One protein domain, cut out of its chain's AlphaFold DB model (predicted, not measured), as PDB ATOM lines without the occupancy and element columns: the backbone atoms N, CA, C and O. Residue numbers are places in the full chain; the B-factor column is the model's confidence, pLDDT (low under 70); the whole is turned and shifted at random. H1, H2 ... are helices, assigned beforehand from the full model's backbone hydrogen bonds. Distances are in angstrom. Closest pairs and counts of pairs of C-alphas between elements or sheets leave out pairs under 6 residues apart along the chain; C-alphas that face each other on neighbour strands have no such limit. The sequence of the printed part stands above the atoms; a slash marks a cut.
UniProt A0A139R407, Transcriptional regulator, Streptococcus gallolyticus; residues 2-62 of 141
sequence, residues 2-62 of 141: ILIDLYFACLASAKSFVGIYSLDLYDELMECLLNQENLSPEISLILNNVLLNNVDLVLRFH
ATOM      1  N   ILE A   2     172.453 167.333 201.643       77.19
ATOM      2  CA  ILE A   2     172.455 168.811 201.462       77.19
ATOM      3  C   ILE A   2     172.563 169.595 202.786       77.19
ATOM      4  O   ILE A   2     173.350 170.527 202.891       77.19
ATOM      5  N   LEU A   3     171.808 169.203 203.821       84.75
ATOM      6  CA  LEU A   3     171.890 169.844 205.145       84.75
ATOM      7  C   LEU A   3     173.264 169.674 205.814       84.75
ATOM      8  O   LEU A   3     173.681 170.544 206.567       84.75
ATOM      9  N   ILE A   4     173.954 168.566 205.535       87.75
ATOM     10  CA  ILE A   4     175.285 168.270 206.074       87.75
ATOM     11  C   ILE A   4     176.342 169.097 205.335       87.75
ATOM     12  O   ILE A   4     177.184 169.709 205.980       87.75
ATOM     13  N   ASP A   5     176.247 169.210 204.008       85.06
ATOM     14  CA  ASP A   5     177.106 170.118 203.234       85.06
ATOM     15  C   ASP A   5     176.928 171.576 203.671       85.06
ATOM     16  O   ASP A   5     177.908 172.287 203.887       85.06
ATOM     17  N   LEU A   6     175.679 172.017 203.861       87.25
ATOM     18  CA  LEU A   6     175.390 173.356 204.373       87.25
ATOM     19  C   LEU A   6     175.977 173.553 205.774       87.25
ATOM     20  O   LEU A   6     176.598 174.580 206.036       87.25
ATOM     21  N   TYR A   7     175.801 172.570 206.660       92.12
ATOM     22  CA  TYR A   7     176.371 172.600 208.002       92.12
ATOM     23  C   TYR A   7     177.887 172.801 207.963       92.12
ATOM     24  O   TYR A   7     178.402 173.698 208.632       92.12
ATOM     25  N   PHE A   8     178.600 172.022 207.151       91.38
ATOM     26  CA  PHE A   8     180.045 172.145 207.056       91.38
ATOM     27  C   PHE A   8     180.489 173.464 206.411       91.38
ATOM     28  O   PHE A   8     181.448 174.076 206.880       91.38
ATOM     29  N   ALA A   9     179.766 173.970 205.411       89.31
ATOM     30  CA  ALA A   9     180.024 175.299 204.854       89.31
ATOM     31  C   ALA A   9     179.857 176.409 205.914       89.31
ATOM     32  O   ALA A   9     180.671 177.336 205.998       89.31
ATOM     33  N   CYS A  10     178.838 176.297 206.772       91.44
ATOM     34  CA  CYS A  10     178.654 177.193 207.913       91.44
ATOM     35  C   CYS A  10     179.787 177.047 208.938       91.44
ATOM     36  O   CYS A  10     180.319 178.058 209.392       91.44
ATOM     37  N   LEU A  11     180.199 175.815 209.257       92.38
ATOM     38  CA  LEU A  11     181.319 175.535 210.160       92.38
ATOM     39  C   LEU A  11     182.633 176.138 209.642       92.38
ATOM     40  O   LEU A  11     183.374 176.745 210.412       92.38
ATOM     41  N   ALA A  12     182.892 176.053 208.335       90.06
ATOM     42  CA  ALA A  12     184.063 176.654 207.694       90.06
ATOM     43  C   ALA A  12     184.129 178.179 207.857       90.06
ATOM     44  O   ALA A  12     185.219 178.753 207.814       90.06
ATOM     45  N   SER A  13     182.978 178.822 208.062       89.69
ATOM     46  CA  SER A  13     182.835 180.270 208.246       89.69
ATOM     47  C   SER A  13     182.610 180.671 209.711       89.69
ATOM     48  O   SER A  13     182.449 181.858 210.013       89.69
ATOM     49  N   ALA A  14     182.554 179.705 210.632       89.94
ATOM     50  CA  ALA A  14     182.248 179.958 212.030       89.94
ATOM     51  C   ALA A  14     183.383 180.739 212.711       89.94
ATOM     52  O   ALA A  14     184.564 180.438 212.551       89.94
ATOM     53  N   LYS A  15     183.013 181.746 213.512       87.62
ATOM     54  CA  LYS A  15     183.972 182.561 214.282       87.62
ATOM     55  C   LYS A  15     184.438 181.880 215.570       87.62
ATOM     56  O   LYS A  15     185.470 182.254 216.119       87.62
ATOM     57  N   SER A  16     183.660 180.927 216.075       89.12
ATOM     58  CA  SER A  16     183.971 180.143 217.267       89.12
ATOM     59  C   SER A  16     183.419 178.726 217.127       89.12
ATOM     60  O   SER A  16     182.353 178.516 216.546       89.12
ATOM     61  N   PHE A  17     184.148 177.757 217.679       91.12
ATOM     62  CA  PHE A  17     183.830 176.331 217.585       91.12
ATOM     63  C   PHE A  17     183.166 175.835 218.873       91.12
ATOM     64  O   PHE A  17     183.774 175.137 219.681       91.12
ATOM     65  N   VAL A  18     181.926 176.269 219.104       89.25
ATOM     66  CA  VAL A  18     181.137 175.934 220.302       89.25
ATOM     67  C   VAL A  18     179.711 175.533 219.935       89.25
ATOM     68  O   VAL A  18     179.184 175.940 218.897       89.25
ATOM     69  N   GLY A  19     179.066 174.751 220.806       90.38
ATOM     70  CA  GLY A  19     177.702 174.272 220.586       90.38
ATOM     71  C   GLY A  19     177.607 173.458 219.297       90.38
ATOM     72  O   GLY A  19     178.373 172.521 219.107       90.38
ATOM     73  N   ILE A  20     176.711 173.850 218.388       88.94
ATOM     74  CA  ILE A  20     176.538 173.168 217.096       88.94
ATOM     75  C   ILE A  20     177.773 173.263 216.185       88.94
ATOM     76  O   ILE A  20     177.886 172.490 215.247       88.94
ATOM     77  N   TYR A  21     178.711 174.177 216.443       92.12
ATOM     78  CA  TYR A  21     179.964 174.284 215.689       92.12
ATOM     79  C   TYR A  21     181.158 173.680 216.439       92.12
ATOM     80  O   TYR A  21     182.301 174.003 216.123       92.12
ATOM     81  N   SER A  22     180.925 172.859 217.469       93.88
ATOM     82  CA  SER A  22     182.015 172.184 218.174       93.88
ATOM     83  C   SER A  22     182.754 171.210 217.253       93.88
ATOM     84  O   SER A  22     182.171 170.603 216.351       93.88
ATOM     85  N   LEU A  23     184.053 171.043 217.508       93.75
ATOM     86  CA  LEU A  23     184.856 170.058 216.784       93.75
ATOM     87  C   LEU A  23     184.450 168.621 217.132       93.75
ATOM     88  O   LEU A  23     184.547 167.757 216.271       93.75
ATOM     89  N   ASP A  24     183.931 168.385 218.339       94.56
ATOM     90  CA  ASP A  24     183.426 167.068 218.740       94.56
ATOM     91  C   ASP A  24     182.230 166.648 217.874       94.56
ATOM     92  O   ASP A  24     182.212 165.543 217.340       94.56
ATOM     93  N   LEU A  25     181.269 167.555 217.648       93.69
ATOM     94  CA  LEU A  25     180.126 167.272 216.777       93.69
ATOM     95  C   LEU A  25     180.565 167.088 215.321       93.69
ATOM     96  O   LEU A  25     180.037 166.229 214.616       93.69
ATOM     97  N   TYR A  26     181.537 167.878 214.863       94.81
ATOM     98  CA  TYR A  26     182.139 167.689 213.545       94.81
ATOM     99  C   TYR A  26     182.753 166.289 213.401       94.81
ATOM    100  O   TYR A  26     182.450 165.594 212.430       94.81
ATOM    101  N   ASP A  27     183.565 165.865 214.372       94.94
ATOM    102  CA  ASP A  27     184.223 164.561 214.370       94.94
ATOM    103  C   ASP A  27     183.170 163.429 214.402       94.94
ATOM    104  O   ASP A  27     183.234 162.511 213.584       94.94
ATOM    105  N   GLU A  28     182.130 163.532 215.240       95.00
ATOM    106  CA  GLU A  28     181.009 162.576 215.290       95.00
ATOM    107  C   GLU A  28     180.256 162.460 213.956       95.00
ATOM    108  O   GLU A  28     179.955 161.355 213.490       95.00
ATOM    109  N   LEU A  29     179.956 163.591 213.312       94.75
ATOM    110  CA  LEU A  29     179.284 163.604 212.013       94.75
ATOM    111  C   LEU A  29     180.162 162.977 210.929       94.75
ATOM    112  O   LEU A  29     179.671 162.158 210.151       94.75
ATOM    113  N   MET A  30     181.451 163.315 210.890       95.25
ATOM    114  CA  MET A  30     182.400 162.727 209.942       95.25
ATOM    115  C   MET A  30     182.518 161.214 210.123       95.25
ATOM    116  O   MET A  30     182.501 160.473 209.138       95.25
ATOM    117  N   GLU A  31     182.561 160.741 211.367       95.38
ATOM    118  CA  GLU A  31     182.535 159.317 211.686       95.38
ATOM    119  C   GLU A  31     181.258 158.646 211.170       95.38
ATOM    120  O   GLU A  31     181.325 157.615 210.495       95.38
ATOM    121  N   CYS A  32     180.092 159.257 211.397       94.25
ATOM    122  CA  CYS A  32     178.822 158.732 210.900       94.25
ATOM    123  C   CYS A  32     178.805 158.621 209.370       94.25
ATOM    124  O   CYS A  32     178.363 157.599 208.846       94.25
ATOM    125  N   LEU A  33     179.308 159.632 208.654       94.25
ATOM    126  CA  LEU A  33     179.396 159.641 207.189       94.25
ATOM    127  C   LEU A  33     180.329 158.546 206.660       94.25
ATOM    128  O   LEU A  33     179.979 157.810 205.739       94.25
ATOM    129  N   LEU A  34     181.513 158.409 207.256       95.31
ATOM    130  CA  LEU A  34     182.512 157.425 206.835       95.31
ATOM    131  C   LEU A  34     182.066 155.981 207.111       95.31
ATOM    132  O   LEU A  34     182.441 155.070 206.366       95.31
ATOM    133  N   ASN A  35     181.238 155.775 208.137       95.00
ATOM    134  CA  ASN A  35     180.707 154.468 208.530       95.00
ATOM    135  C   ASN A  35     179.451 154.042 207.748       95.00
ATOM    136  O   ASN A  35     178.959 152.940 207.964       95.00
ATOM    137  N   GLN A  36     178.925 154.861 206.830       91.44
ATOM    138  CA  GLN A  36     177.766 154.456 206.027       91.44
ATOM    139  C   GLN A  36     178.135 153.339 205.042       91.44
ATOM    140  O   GLN A  36     179.072 153.477 204.253       91.44
ATOM    141  N   GLU A  37     177.383 152.242 205.054       89.00
ATOM    142  CA  GLU A  37     177.573 151.076 204.183       89.00
ATOM    143  C   GLU A  37     176.263 150.705 203.470       89.00
ATOM    144  O   GLU A  37     175.190 151.158 203.862       89.00
ATOM    145  N   ASN A  38     176.350 149.872 202.425       86.25
ATOM    146  CA  ASN A  38     175.199 149.351 201.667       86.25
ATOM    147  C   ASN A  38     174.273 150.438 201.083       86.25
ATOM    148  O   ASN A  38     173.054 150.279 201.019       86.25
ATOM    149  N   LEU A  39     174.860 151.556 200.662       88.69
ATOM    150  CA  LEU A  39     174.148 152.655 200.021       88.69
ATOM    151  C   LEU A  39     173.846 152.325 198.555       88.69
ATOM    152  O   LEU A  39     174.591 151.592 197.902       88.69
ATOM    153  N   SER A  40     172.786 152.920 198.003       91.94
ATOM    154  CA  SER A  40     172.586 152.892 196.553       91.94
ATOM    155  C   SER A  40     173.738 153.622 195.840       91.94
ATOM    156  O   SER A  40     174.385 154.489 196.445       91.94
ATOM    157  N   PRO A  41     174.004 153.327 194.554       89.69
ATOM    158  CA  PRO A  41     175.034 154.030 193.787       89.69
ATOM    159  C   PRO A  41     174.856 155.554 193.808       89.69
ATOM    160  O   PRO A  41     175.804 156.286 194.075       89.69
ATOM    161  N   GLU A  42     173.625 156.035 193.637       90.06
ATOM    162  CA  GLU A  42     173.278 157.463 193.665       90.06
ATOM    163  C   GLU A  42     173.643 158.124 195.000       90.06
ATOM    164  O   GLU A  42     174.283 159.174 195.029       90.06
ATOM    165  N   ILE A  43     173.285 157.489 196.123       91.12
ATOM    166  CA  ILE A  43     173.605 158.015 197.455       91.12
ATOM    167  C   ILE A  43     175.113 157.942 197.709       91.12
ATOM    168  O   ILE A  43     175.670 158.861 198.307       91.12
ATOM    169  N   SER A  44     175.788 156.902 197.214       92.06
ATOM    170  CA  SER A  44     177.245 156.761 197.319       92.06
ATOM    171  C   SER A  44     177.973 157.901 196.609       92.06
ATOM    172  O   SER A  44     178.905 158.474 197.172       92.06
ATOM    173  N   LEU A  45     177.519 158.301 195.416       90.44
ATOM    174  CA  LEU A  45     178.076 159.455 194.700       90.44
ATOM    175  C   LEU A  45     177.884 160.762 195.475       90.44
ATOM    176  O   LEU A  45     178.809 161.570 195.571       90.44
ATOM    177  N   ILE A  46     176.703 160.965 196.065       91.50
ATOM    178  CA  ILE A  46     176.426 162.146 196.892       91.50
ATOM    179  C   ILE A  46     177.323 162.153 198.135       91.50
ATOM    180  O   ILE A  46     177.935 163.178 198.428       91.50
ATOM    181  N   LEU A  47     177.448 161.019 198.831       93.25
ATOM    182  CA  LEU A  47     178.342 160.874 199.980       93.25
ATOM    183  C   LEU A  47     179.790 161.186 199.592       93.25
ATOM    184  O   LEU A  47     180.470 161.913 200.308       93.25
ATOM    185  N   ASN A  48     180.255 160.679 198.452       93.56
ATOM    186  CA  ASN A  48     181.608 160.942 197.978       93.56
ATOM    187  C   ASN A  48     181.854 162.441 197.755       93.56
ATOM    188  O   ASN A  48     182.872 162.972 198.190       93.56
ATOM    189  N   ASN A  49     180.898 163.138 197.134       91.69
ATOM    190  CA  ASN A  49     180.984 164.586 196.945       91.69
ATOM    191  C   ASN A  49     181.041 165.327 198.289       91.69
ATOM    192  O   ASN A  49     181.886 166.203 198.452       91.69
ATOM    193  N   VAL A  50     180.201 164.944 199.255       92.94
ATOM    194  CA  VAL A  50     180.225 165.510 200.614       92.94
ATOM    195  C   VAL A  50     181.605 165.294 201.237       92.94
ATOM    196  O   VAL A  50     182.240 166.247 201.671       92.94
ATOM    197  N   LEU A  51     182.133 164.069 201.240       94.69
ATOM    198  CA  LEU A  51     183.434 163.774 201.849       94.69
ATOM    199  C   LEU A  51     184.576 164.579 201.207       94.69
ATOM    200  O   LEU A  51     185.392 165.149 201.929       94.69
ATOM    201  N   LEU A  52     184.615 164.665 199.873       93.38
ATOM    202  CA  LEU A  52     185.651 165.403 199.144       93.38
ATOM    203  C   LEU A  52     185.561 166.921 199.362       93.38
ATOM    204  O   LEU A  52     186.587 167.566 199.559       93.38
ATOM    205  N   ASN A  53     184.352 167.491 199.395       90.69
ATOM    206  CA  ASN A  53     184.154 168.924 199.645       90.69
ATOM    207  C   ASN A  53     184.629 169.352 201.042       90.69
ATOM    208  O   ASN A  53     184.994 170.507 201.248       90.69
ATOM    209  N   ASN A  54     184.650 168.423 201.997       90.19
ATOM    210  CA  ASN A  54     185.008 168.698 203.388       90.19
ATOM    211  C   ASN A  54     186.482 168.466 203.716       90.19
ATOM    212  O   ASN A  54     186.892 168.633 204.866       90.19
ATOM    213  N   VAL A  55     187.299 168.135 202.715       94.31
ATOM    214  CA  VAL A  55     188.739 167.930 202.893       94.31
ATOM    215  C   VAL A  55     189.442 169.184 203.422       94.31
ATOM    216  O   VAL A  55     190.341 169.054 204.252       94.31
ATOM    217  N   ASP A  56     189.014 170.388 203.025       92.12
ATOM    218  CA  ASP A  56     189.586 171.638 203.552       92.12
ATOM    219  C   ASP A  56     189.442 171.740 205.078       92.12
ATOM    220  O   ASP A  56     190.394 172.077 205.779       92.12
ATOM    221  N   LEU A  57     188.279 171.365 205.621       94.00
ATOM    222  CA  LEU A  57     188.051 171.347 207.068       94.00
ATOM    223  C   LEU A  57     188.922 170.303 207.767       94.00
ATOM    224  O   LEU A  57     189.495 170.585 208.819       94.00
ATOM    225  N   VAL A  58     189.064 169.118 207.169       95.38
ATOM    226  CA  VAL A  58     189.923 168.048 207.696       95.38
ATOM    227  C   VAL A  58     191.380 168.506 207.780       95.38
ATOM    228  O   VAL A  58     192.044 168.257 208.789       95.38
ATOM    229  N   LEU A  59     191.867 169.195 206.743       93.56
ATOM    230  CA  LEU A  59     193.199 169.798 206.716       93.56
ATOM    231  C   LEU A  59     193.324 170.885 207.787       93.56
ATOM    232  O   LEU A  59     194.206 170.813 208.640       93.56
ATOM    233  N   ARG A  60     192.390 171.840 207.808       93.19
ATOM    234  CA  ARG A  60     192.367 172.962 208.757       93.19
ATOM    235  C   ARG A  60     192.406 172.494 210.211       93.19
ATOM    236  O   ARG A  60     193.177 173.018 211.012       93.19
ATOM    237  N   PHE A  61     191.616 171.479 210.553       94.00
ATOM    238  CA  PHE A  61     191.544 170.917 211.905       94.00
ATOM    239  C   PHE A  61     192.560 169.796 212.166       94.00
ATOM    240  O   PHE A  61     192.512 169.160 213.224       94.00
ATOM    241  N   HIS A  62     193.487 169.565 211.230       93.88
ATOM    242  CA  HIS A  62     194.596 168.617 211.347       93.88
ATOM    243  C   HIS A  62     194.142 167.187 211.703       93.88
ATOM    244  O   HIS A  62     194.761 166.492 212.510       93.88
TER     245      HIS A  62
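AT A GLANCE: This is residues 2 to 62 of the 141 residues of the protein "Transcriptional regulator" of Streptococcus gallolyticus (UniProt A0A139R407). Four helices make an elongated body of two sides: H3 and, after a one-residue link, H4 form a long row with H1 beside it, and H2 runs back across from them. The links H1 to H2 and H2 to H3 round off the two ends of the long axis, and the helices meet with few C-alpha contacts. The printed part has 61 residues with four named helices, in the order H1 H2 H3 H4, and no named strand; the class is all helix. The whole is compact, with a radius of gyration of the C-alphas of 11.9 A, and the spans are 36 by 21 by 17 A.

HOW THE PARTS SIT: Begin with H1, residues 2 to 12, and go on to H2, residues 23 to 34; the two are near each other, with 8 pairs of C-alphas within 10 A. Next comes H3, residues 41 to 53: H2 and H3 are close but not clearly touching, and their closest C-alphas, those of Leu 33 and Leu 47, are 7.4 A apart. H2 and H3 run opposite ways at a shallow tilt of 32 degrees, only just short of steep. Look back to H1, which only just touches H3, with 3 pairs of C-alphas within 8 A, and only at their ends. The closest C-alphas there are those of Asp 5 and Val 50, 6.2 A apart, and H3 touches H1 with residues 50 to 53 alone. H1 and H3 run the same way at a shallow tilt of 7 degrees. Last is H4, residues 55 to 60; H3 and H4 meet only through their link. H1 and H4 are close but not clearly touching, with the C-alphas of Ala 12 and Leu 57 closest at 6.7 A, and they run the same way at a shallow tilt of 24 degrees. H2 and H4 are apart. In H1, H2, H3 and H4 every O i to N i+4 pair is within hydrogen-bond range.

IN THESE COORDINATES: Find C-alpha 2 at (172.455, 168.811, 201.462); from there H1 runs 15.3 A to C-alpha 12. H2 begins at C-alpha 23, at (184.856, 170.058, 216.784), and is 16.3 A long. H3, the longest with 13 residues, covers 18.4 A from Pro 41 to Asn 53. H4 ends at C-alpha 60, at (192.367, 172.962, 208.757), 8.5 A from C-alpha 55.

THE WHOLE: The two C-alphas farthest apart, those of Lys 15 and Asn 38, are 36.6 A apart. The printed part has no cut. No link is long; the link H3 to H4 is tight. The mean pLDDT of the printed part is 91.6, and no printed residue is under 70.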